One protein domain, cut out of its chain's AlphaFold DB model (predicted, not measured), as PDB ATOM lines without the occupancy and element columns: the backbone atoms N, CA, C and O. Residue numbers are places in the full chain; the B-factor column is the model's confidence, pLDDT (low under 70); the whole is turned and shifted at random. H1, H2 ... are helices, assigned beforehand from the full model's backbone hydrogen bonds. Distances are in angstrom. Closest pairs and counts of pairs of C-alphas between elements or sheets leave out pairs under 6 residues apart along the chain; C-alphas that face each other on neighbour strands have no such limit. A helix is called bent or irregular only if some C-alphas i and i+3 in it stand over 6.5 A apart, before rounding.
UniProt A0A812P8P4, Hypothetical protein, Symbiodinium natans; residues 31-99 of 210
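This is residues 31 to 99 of the 210 residues of the protein "Hypothetical protein" of Symbiodinium natans (UniProt A0A812P8P4). Two long helices, H1 then H2, make a V-shaped helical hairpin, joined by a tight turn; residues 31 to 46 of H1 and residues 88 to 99 stick out at the open end, each beyond a kink. The printed part has 69 residues, is all helix, and is only just loose, close to extended, with a radius of gyration of the C-alphas of 16.4 A. Its outline is flat, 50 by 35 by 16 A.

H1, residues 31 to 64, is 45.7 A long and begins at C-alpha 31 (98.881, 47.315, 63.499). It has a kink of 41 degrees near residue 46 and is neither bent nor irregular, but only just: C-alphas 44 and 47 are 6.4 A apart. H2, residues 69 to 97, is 35.8 A long and ends at C-alpha 97 (98.068, 71.459, 92.555). It is irregular, with C-alphas 88 and 91 7.7 A apart, and has a kink of 74 degrees near residue 89.

H1, with residues 51 to 62 alone, touches residues 72 to 83 of H2; the closest C-alphas, of Leu 62 and Glu 72, are 6.8 A apart. They run opposite ways at a steep tilt of 43 degrees. O i to N i+4 pairs are within hydrogen-bond range in 27 of 30 cases in H1 and 23 of 25 in H2.

The C-alphas farthest apart, of Ala 31 and Ala 68, are 51.1 A apart. The printed part has no cut, and the link is tight. Residue 47 and residues 85 to 95 have pLDDT under 70.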
ATOM      1  N   ALA A  31      99.898  46.318  63.176       97.25
ATOM      2  CA  ALA A  31      98.881  47.315  63.499       97.25
ATOM      3  C   ALA A  31      99.011  47.828  64.945       97.25
ATOM      4  O   ALA A  31      98.951  49.037  65.176       97.25
ATOM      5  N   VAL A  32      99.257  46.935  65.910       97.25
ATOM      6  CA  VAL A  32      99.498  47.310  67.316       97.25
ATOM      7  C   VAL A  32     100.760  48.162  67.450       97.25
ATOM      8  O   VAL A  32     100.743  49.184  68.143       97.25
ATOM      9  N   SER A  33     101.845  47.803  66.759       96.94
ATOM     10  CA  SER A  33     103.076  48.600  66.761       96.94
ATOM     11  C   SER A  33     102.839  50.007  66.216       96.94
ATOM     12  O   SER A  33     103.214  50.980  66.874       96.94
ATOM     13  N   VAL A  34     102.158  50.139  65.072       96.88
ATOM     14  CA  VAL A  34     101.821  51.445  64.483       96.88
ATOM     15  C   VAL A  34     100.953  52.265  65.437       96.88
ATOM     16  O   VAL A  34     101.260  53.429  65.681       96.88
ATOM     17  N   ALA A  35      99.931  51.663  66.050       96.75
ATOM     18  CA  ALA A  35      99.080  52.354  67.016       96.75
ATOM     19  C   ALA A  35      99.879  52.885  68.219       96.75
ATOM     20  O   ALA A  35      99.709  54.041  68.614       96.75
ATOM     21  N   SER A  36     100.794  52.080  68.767       95.88
ATOM     22  CA  SER A  36     101.648  52.504  69.883       95.88
ATOM     23  C   SER A  36     102.602  53.639  69.491       95.88
ATOM     24  O   SER A  36     102.789  54.585  70.260       95.88
ATOM     25  N   LEU A  37     103.136  53.604  68.265       96.06
ATOM     26  CA  LEU A  37     103.981  54.664  67.723       96.06
ATOM     27  C   LEU A  37     103.193  55.964  67.553       96.06
ATOM     28  O   LEU A  37     103.670  57.025  67.952       96.06
ATOM     29  N   THR A  38     101.974  55.895  67.018       95.31
ATOM     30  CA  THR A  38     101.098  57.061  66.863       95.31
ATOM     31  C   THR A  38     100.721  57.669  68.217       95.31
ATOM     32  O   THR A  38     100.764  58.887  68.371       95.31
ATOM     33  N   GLN A  39     100.420  56.852  69.229       93.31
ATOM     34  CA  GLN A  39     100.155  57.341  70.588       93.31
ATOM     35  C   GLN A  39     101.389  58.009  71.210       93.31
ATOM     36  O   GLN A  39     101.279  59.081  71.809       93.31
ATOM     37  N   ALA A  40     102.570  57.408  71.050       91.38
ATOM     38  CA  ALA A  40     103.822  57.996  71.513       91.38
ATOM     39  C   ALA A  40     104.111  59.329  70.804       91.38
ATOM     40  O   ALA A  40     104.474  60.308  71.458       91.38
ATOM     41  N   TYR A  41     103.880  59.386  69.490       91.19
ATOM     42  CA  TYR A  41     103.997  60.602  68.695       91.19
ATOM     43  C   TYR A  41     103.060  61.689  69.225       91.19
ATOM     44  O   TYR A  41     103.523  62.766  69.595       91.19
ATOM     45  N   PHE A  42     101.762  61.404  69.365       89.12
ATOM     46  CA  PHE A  42     100.822  62.386  69.901       89.12
ATOM     47  C   PHE A  42     101.233  62.870  71.287       89.12
ATOM     48  O   PHE A  42     101.291  64.073  71.493       89.12
ATOM     49  N   LYS A  43     101.654  61.989  72.195       84.88
ATOM     50  CA  LYS A  43     102.090  62.384  73.544       84.88
ATOM     51  C   LYS A  43     103.298  63.332  73.556       84.88
ATOM     52  O   LYS A  43     103.407  64.181  74.443       84.88
ATOM     53  N   ILE A  44     104.222  63.184  72.604       82.62
ATOM     54  CA  ILE A  44     105.389  64.070  72.468       82.62
ATOM     55  C   ILE A  44     104.965  65.424  71.886       82.62
ATOM     56  O   ILE A  44     105.383  66.469  72.387       82.62
ATOM     57  N   PHE A  45     104.114  65.413  70.858       82.38
ATOM     58  CA  PHE A  45     103.732  66.616  70.118       82.38
ATOM     59  C   PHE A  45     102.589  67.414  70.756       82.38
ATOM     60  O   PHE A  45     102.556  68.633  70.612       82.38
ATOM     61  N   GLU A  46     101.689  66.778  71.502       81.25
ATOM     62  CA  GLU A  46     100.539  67.398  72.174       81.25
ATOM     63  C   GLU A  46     100.975  68.543  73.096       81.25
ATOM     64  O   GLU A  46     100.389  69.624  73.071       81.25
ATOM     65  N   ARG A  47     102.088  68.366  73.820       67.56
ATOM     66  CA  ARG A  47     102.647  69.410  74.695       67.56
ATOM     67  C   ARG A  47     103.119  70.649  73.937       67.56
ATOM     68  O   ARG A  47     102.952  71.760  74.428       67.56
ATOM     69  N   GLY A  48     103.725  70.468  72.764       74.62
ATOM     70  CA  GLY A  48     104.151  71.585  71.915       74.62
ATOM     71  C   GLY A  48     102.983  72.223  71.163       74.62
ATOM     72  O   GLY A  48     102.974  73.430  70.932       74.62
ATOM     73  N   ARG A  49     101.979  71.416  70.806       79.81
ATOM     74  CA  ARG A  49     100.779  71.864  70.100       79.81
ATOM     75  C   ARG A  49      99.903  72.752  70.976       79.81
ATOM     76  O   ARG A  49      99.592  73.853  70.544       79.81
ATOM     77  N   SER A  50      99.615  72.340  72.214       79.19
ATOM     78  CA  SER A  50      98.802  73.131  73.154       79.19
ATOM     79  C   SER A  50      99.346  74.550  73.336       79.19
ATOM     80  O   SER A  50      98.592  75.515  73.326       79.19
ATOM     81  N   PHE A  51     100.670  74.703  73.432       80.44
ATOM     82  CA  PHE A  51     101.286  76.021  73.557       80.44
ATOM     83  C   PHE A  51     101.213  76.859  72.281       80.44
ATOM     84  O   PHE A  51     100.979  78.064  72.351       80.44
ATOM     85  N   ASN A  52     101.412  76.241  71.116       83.62
ATOM     86  CA  ASN A  52     101.240  76.945  69.848       83.62
ATOM     87  C   ASN A  52      99.791  77.408  69.662       83.62
ATOM     88  O   ASN A  52      99.582  78.528  69.196       83.62
ATOM     89  N   ASP A  53      98.819  76.597  70.078       86.88
ATOM     90  CA  ASP A  53      97.401  76.949  70.041       86.88
ATOM     91  C   ASP A  53      97.107  78.124  70.998       86.88
ATOM     92  O   ASP A  53      96.535  79.132  70.581       86.88
ATOM     93  N   GLU A  54      97.593  78.085  72.246       84.88
ATOM     94  CA  GLU A  54      97.493  79.210  73.197       84.88
ATOM     95  C   GLU A  54      98.144  80.497  72.658       84.88
ATOM     96  O   GLU A  54      97.549  81.578  72.697       84.88
ATOM     97  N   MET A  55      99.354  80.396  72.104       85.00
ATOM     98  CA  MET A  55     100.072  81.525  71.508       85.00
ATOM     99  C   MET A  55      99.329  82.091  70.290       85.00
ATOM    100  O   MET A  55      99.338  83.306  70.060       85.00
ATOM    101  N   PHE A  56      98.670  81.232  69.509       87.19
ATOM    102  CA  PHE A  56      97.835  81.644  68.390       87.19
ATOM    103  C   PHE A  56      96.629  82.465  68.865       87.19
ATOM    104  O   PHE A  56      96.388  83.543  68.316       87.19
ATOM    105  N   PHE A  57      95.940  82.042  69.930       88.19
ATOM    106  CA  PHE A  57      94.841  82.818  70.518       88.19
ATOM    107  C   PHE A  57      95.299  84.184  71.035       88.19
ATOM    108  O   PHE A  57      94.647  85.195  70.765       88.19
ATOM    109  N   VAL A  58      96.452  84.248  71.708       88.25
ATOM    110  CA  VAL A  58      97.026  85.522  72.176       88.25
ATOM    111  C   VAL A  58      97.370  86.436  71.000       88.25
ATOM    112  O   VAL A  58      97.072  87.630  71.037       88.25
ATOM    113  N   ARG A  59      97.937  85.888  69.918       86.06
ATOM    114  CA  ARG A  59      98.198  86.652  68.690       86.06
ATOM    115  C   ARG A  59      96.899  87.175  68.074       86.06
ATOM    116  O   ARG A  59      96.849  88.345  67.703       86.06
ATOM    117  N   MET A  60      95.855  86.349  67.975       87.75
ATOM    118  CA  MET A  60      94.553  86.787  67.463       87.75
ATOM    119  C   MET A  60      93.955  87.907  68.319       87.75
ATOM    120  O   MET A  60      93.442  88.880  67.768       87.75
ATOM    121  N   TYR A  61      94.063  87.802  69.645       89.19
ATOM    122  CA  TYR A  61      93.602  88.835  70.569       89.19
ATOM    123  C   TYR A  61      94.346  90.157  70.346       89.19
ATOM    124  O   TYR A  61      93.718  91.184  70.112       89.19
ATOM    125  N   LEU A  62      95.681  90.137  70.322       87.06
ATOM    126  CA  LEU A  62      96.493  91.340  70.092       87.06
ATOM    127  C   LEU A  62      96.221  91.981  68.724       87.06
ATOM    128  O   LEU A  62      96.167  93.207  68.623       87.06
ATOM    129  N   ASN A  63      96.000  91.162  67.694       87.44
ATOM    130  CA  ASN A  63      95.668  91.645  66.356       87.44
ATOM    131  C   ASN A  63      94.272  92.292  66.314       87.44
ATOM    132  O   ASN A  63      94.095  93.339  65.699       87.44
ATOM    133  N   ARG A  64      93.292  91.728  67.035       89.19
ATOM    134  CA  ARG A  64      91.939  92.300  67.156       89.19
ATOM    135  C   ARG A  64      91.948  93.704  67.766       89.19
ATOM    136  O   ARG A  64      91.156  94.540  67.349       89.19
ATOM    137  N   PHE A  65      92.842  93.965  68.718       87.75
ATOM    138  CA  PHE A  65      92.998  95.281  69.347       87.75
ATOM    139  C   PHE A  65      94.020  96.188  68.643       87.75
ATOM    140  O   PHE A  65      94.295  97.275  69.141       87.75
ATOM    141  N   SER A  66      94.577  95.768  67.497       84.81
ATOM    142  CA  SER A  66      95.606  96.520  66.758       84.81
ATOM    143  C   SER A  66      96.764  96.981  67.650       84.81
ATOM    144  O   SER A  66      97.216  98.125  67.583       84.81
ATOM    145  N   ALA A  67      97.243  96.085  68.517       82.56
ATOM    146  CA  ALA A  67      98.376  96.374  69.384       82.56
ATOM    147  C   ALA A  67      99.621  96.738  68.557       82.56
ATOM    148  O   ALA A  67      99.895  96.147  67.511       82.56
ATOM    149  N   ALA A  68     100.416  97.690  69.049       85.62
ATOM    150  CA  ALA A  68     101.663  98.067  68.399       85.62
ATOM    151  C   ALA A  68     102.603  96.849  68.271       85.62
ATOM    152  O   ALA A  68     102.817  96.115  69.240       85.62
ATOM    153  N   LYS A  69     103.229  96.672  67.099       83.75
ATOM    154  CA  LYS A  69     104.228  95.615  66.828       83.75
ATOM    155  C   LYS A  69     105.274  95.415  67.947       83.75
ATOM    156  O   LYS A  69     105.538  94.258  68.278       83.75
ATOM    157  N   PRO A  70     105.853  96.468  68.568       83.38
ATOM    158  CA  PRO A  70     106.787  96.275  69.681       83.38
ATOM    159  C   PRO A  70     106.135  95.636  70.917       83.38
ATOM    160  O   PRO A  70     106.761  94.806  71.574       83.38
ATOM    161  N   LEU A  71     104.877  95.964  71.231       83.00
ATOM    162  CA  LEU A  71     104.152  95.349  72.346       83.00
ATOM    163  C   LEU A  71     103.870  93.870  72.060       83.00
ATOM    164  O   LEU A  71     104.082  93.023  72.925       83.00
ATOM    165  N   GLU A  72     103.474  93.546  70.828       83.62
ATOM    166  CA  GLU A  72     103.231  92.167  70.400       83.62
ATOM    167  C   GLU A  72     104.494  91.297  70.525       83.62
ATOM    168  O   GLU A  72     104.433  90.172  71.026       83.62
ATOM    169  N   GLN A  73     105.653  91.819  70.115       84.75
ATOM    170  CA  GLN A  73     106.934  91.122  70.253       84.75
ATOM    171  C   GLN A  73     107.312  90.889  71.719       84.75
ATOM    172  O   GLN A  73     107.730  89.784  72.066       84.75
ATOM    173  N   ARG A  74     107.116  91.889  72.587       83.38
ATOM    174  CA  ARG A  74     107.391  91.768  74.028       83.38
ATOM    175  C   ARG A  74     106.511  90.708  74.688       83.38
ATOM    176  O   ARG A  74     107.025  89.847  75.397       83.38
ATOM    177  N   VAL A  75     105.209  90.711  74.398       85.44
ATOM    178  CA  VAL A  75     104.272  89.708  74.929       85.44
ATOM    179  C   VAL A  75     104.648  88.303  74.453       85.44
ATOM    180  O   VAL A  75     104.721  87.386  75.267       85.44
ATOM    181  N   LYS A  76     104.969  88.128  73.164       84.69
ATOM    182  CA  LYS A  76     105.428  86.836  72.625       84.69
ATOM    183  C   LYS A  76     106.702  86.344  73.307       84.69
ATOM    184  O   LYS A  76     106.763  85.179  73.689       84.69
ATOM    185  N   ALA A  77     107.696  87.217  73.474       84.56
ATOM    186  CA  ALA A  77     108.954  86.876  74.133       84.56
ATOM    187  C   ALA A  77     108.730  86.460  75.596       84.56
ATOM    188  O   ALA A  77     109.285  85.459  76.049       84.56
ATOM    189  N   PHE A  78     107.861  87.176  76.314       83.31
ATOM    190  CA  PHE A  78     107.511  86.847  77.693       83.31
ATOM    191  C   PHE A  78     106.775  85.506  77.809       83.31
ATOM    192  O   PHE A  78     107.148  84.670  78.632       83.31
ATOM    193  N   LEU A  79     105.774  85.254  76.959       82.06
ATOM    194  CA  LEU A  79     105.051  83.979  76.953       82.06
ATOM    195  C   LEU A  79     105.952  82.807  76.546       82.06
ATOM    196  O   LEU A  79     105.848  81.739  77.144       82.06
ATOM    197  N   ALA A  80     106.851  83.001  75.577       82.06
ATOM    198  CA  ALA A  80     107.835  81.993  75.184       82.06
ATOM    199  C   ALA A  80     108.783  81.647  76.341       82.06
ATOM    200  O   ALA A  80     109.017  80.472  76.618       82.06
ATOM    201  N   HIS A  81     109.260  82.654  77.073       80.25
ATOM    202  CA  HIS A  81     110.082  82.442  78.261       80.25
ATOM    203  C   HIS A  81     109.314  81.710  79.377       80.25
ATOM    204  O   HIS A  81     109.820  80.745  79.956       80.25
ATOM    205  N   LEU A  82     108.069  82.115  79.655       76.94
ATOM    206  CA  LEU A  82     107.207  81.413  80.611       76.94
ATOM    207  C   LEU A  82     106.944  79.966  80.195       76.94
ATOM    208  O   LEU A  82     106.816  79.105  81.065       76.94
ATOM    209  N   PHE A  83     106.845  79.688  78.898       74.94
ATOM    210  CA  PHE A  83     106.650  78.336  78.398       74.94
ATOM    211  C   PHE A  83     107.893  77.475  78.536       74.94
ATOM    212  O   PHE A  83     107.771  76.364  79.039       74.94
ATOM    213  N   GLU A  84     109.081  77.970  78.187       74.00
ATOM    214  CA  GLU A  84     110.314  77.193  78.368       74.00
ATOM    215  C   GLU A  84     110.539  76.869  79.851       74.00
ATOM    216  O   GLU A  84     110.851  75.736  80.220       74.00
ATOM    217  N   ARG A  85     110.246  77.830  80.734       69.06
ATOM    218  CA  ARG A  85     110.266  77.603  82.180       69.06
ATOM    219  C   ARG A  85     109.184  76.613  82.627       69.06
ATOM    220  O   ARG A  85     109.477  75.699  83.395       69.06
ATOM    221  N   ARG A  86     107.944  76.736  82.140       68.06
ATOM    222  CA  ARG A  86     106.873  75.762  82.422       68.06
ATOM    223  C   ARG A  86     107.180  74.384  81.850       68.06
ATOM    224  O   ARG A  86     106.786  73.405  82.461       68.06
ATOM    225  N   ARG A  87     107.929  74.257  80.756       63.16
ATOM    226  CA  ARG A  87     108.346  72.965  80.194       63.16
ATOM    227  C   ARG A  87     109.195  72.171  81.189       63.16
ATOM    228  O   ARG A  87     109.027  70.959  81.299       63.16
ATOM    229  N   ILE A  88     110.032  72.870  81.956       60.12
ATOM    230  CA  ILE A  88     110.837  72.304  83.046       60.12
ATOM    231  C   ILE A  88     109.961  72.027  84.286       60.12
ATOM    232  O   ILE A  88     110.114  70.990  84.926       60.12
ATOM    233  N   LEU A  89     108.990  72.902  84.584       60.28
ATOM    234  CA  LEU A  89     108.188  72.879  85.822       60.28
ATOM    235  C   LEU A  89     106.791  72.234  85.697       60.28
ATOM    236  O   LEU A  89     106.048  72.192  86.675       60.28
ATOM    237  N   ALA A  90     106.380  71.735  84.528       59.56
ATOM    238  CA  ALA A  90     105.007  71.265  84.284       59.56
ATOM    239  C   ALA A  90     104.636  70.066  85.163       59.56
ATOM    240  O   ALA A  90     103.491  69.923  85.582       59.56
ATOM    241  N   LYS A  91     105.610  69.201  85.472       59.78
ATOM    242  CA  LYS A  91     105.405  68.110  86.434       59.78
ATOM    243  C   LYS A  91     105.286  68.626  87.867       59.78
ATOM    244  O   LYS A  91     104.518  68.064  88.633       59.78
ATOM    245  N   GLU A  92     106.021  69.679  88.207       62.25
ATOM    246  CA  GLU A  92     106.046  70.268  89.546       62.25
ATOM    247  C   GLU A  92     104.750  71.025  89.846       62.25
ATOM    248  O   GLU A  92     104.133  70.783  90.871       62.25
ATOM    249  N   THR A  93     104.267  71.846  88.914       67.69
ATOM    250  CA  THR A  93     102.992  72.580  89.051       67.69
ATOM    251  C   THR A  93     101.790  71.643  89.159       67.69
ATOM    252  O   THR A  93     101.007  71.773  90.095       67.69
ATOM    253  N   ASN A  94     101.699  70.620  88.301       67.88
ATOM    254  CA  ASN A  94     100.655  69.590  88.408       67.88
ATOM    255  C   ASN A  94     100.721  68.795  89.726       67.88
ATOM    256  O   ASN A  94      99.705  68.281  90.194       67.88
ATOM    257  N   LEU A  95     101.911  68.637  90.312       68.19
ATOM    258  CA  LEU A  95     102.080  67.953  91.593       68.19
ATOM    259  C   LEU A  95     101.732  68.877  92.769       68.19
ATOM    260  O   LEU A  95     101.076  68.440  93.710       68.19
ATOM    261  N   MET A  96     102.098  70.155  92.674       73.19
ATOM    262  CA  MET A  96     101.751  71.192  93.647       73.19
ATOM    263  C   MET A  96     100.248  71.453  93.685       73.19
ATOM    264  O   MET A  96      99.713  71.712  94.754       73.19
ATOM    265  N   GLU A  97      99.530  71.337  92.567       77.12
ATOM    266  CA  GLU A  97      98.068  71.459  92.555       77.12
ATOM    267  C   GLU A  97      97.367  70.344  93.339       77.12
ATOM    268  O   GLU A  97      96.380  70.620  94.019       77.12
ATOM    269  N   LYS A  98      97.924  69.126  93.314       80.19
ATOM    270  CA  LYS A  98      97.408  67.948  94.031       80.19
ATOM    271  C   LYS A  98      97.725  67.940  95.526       80.19
ATOM    272  O   LYS A  98      97.180  67.109  96.251       80.19
ATOM    273  N   LEU A  99      98.616  68.816  95.987       82.25
ATOM    274  CA  LEU A  99      98.946  68.926  97.403       82.25
ATOM    275  C   LEU A  99      97.790  69.582  98.182       82.25
ATOM    276  O   LEU A  99      97.145  70.493  97.665       82.25
TER     277      LEU A  99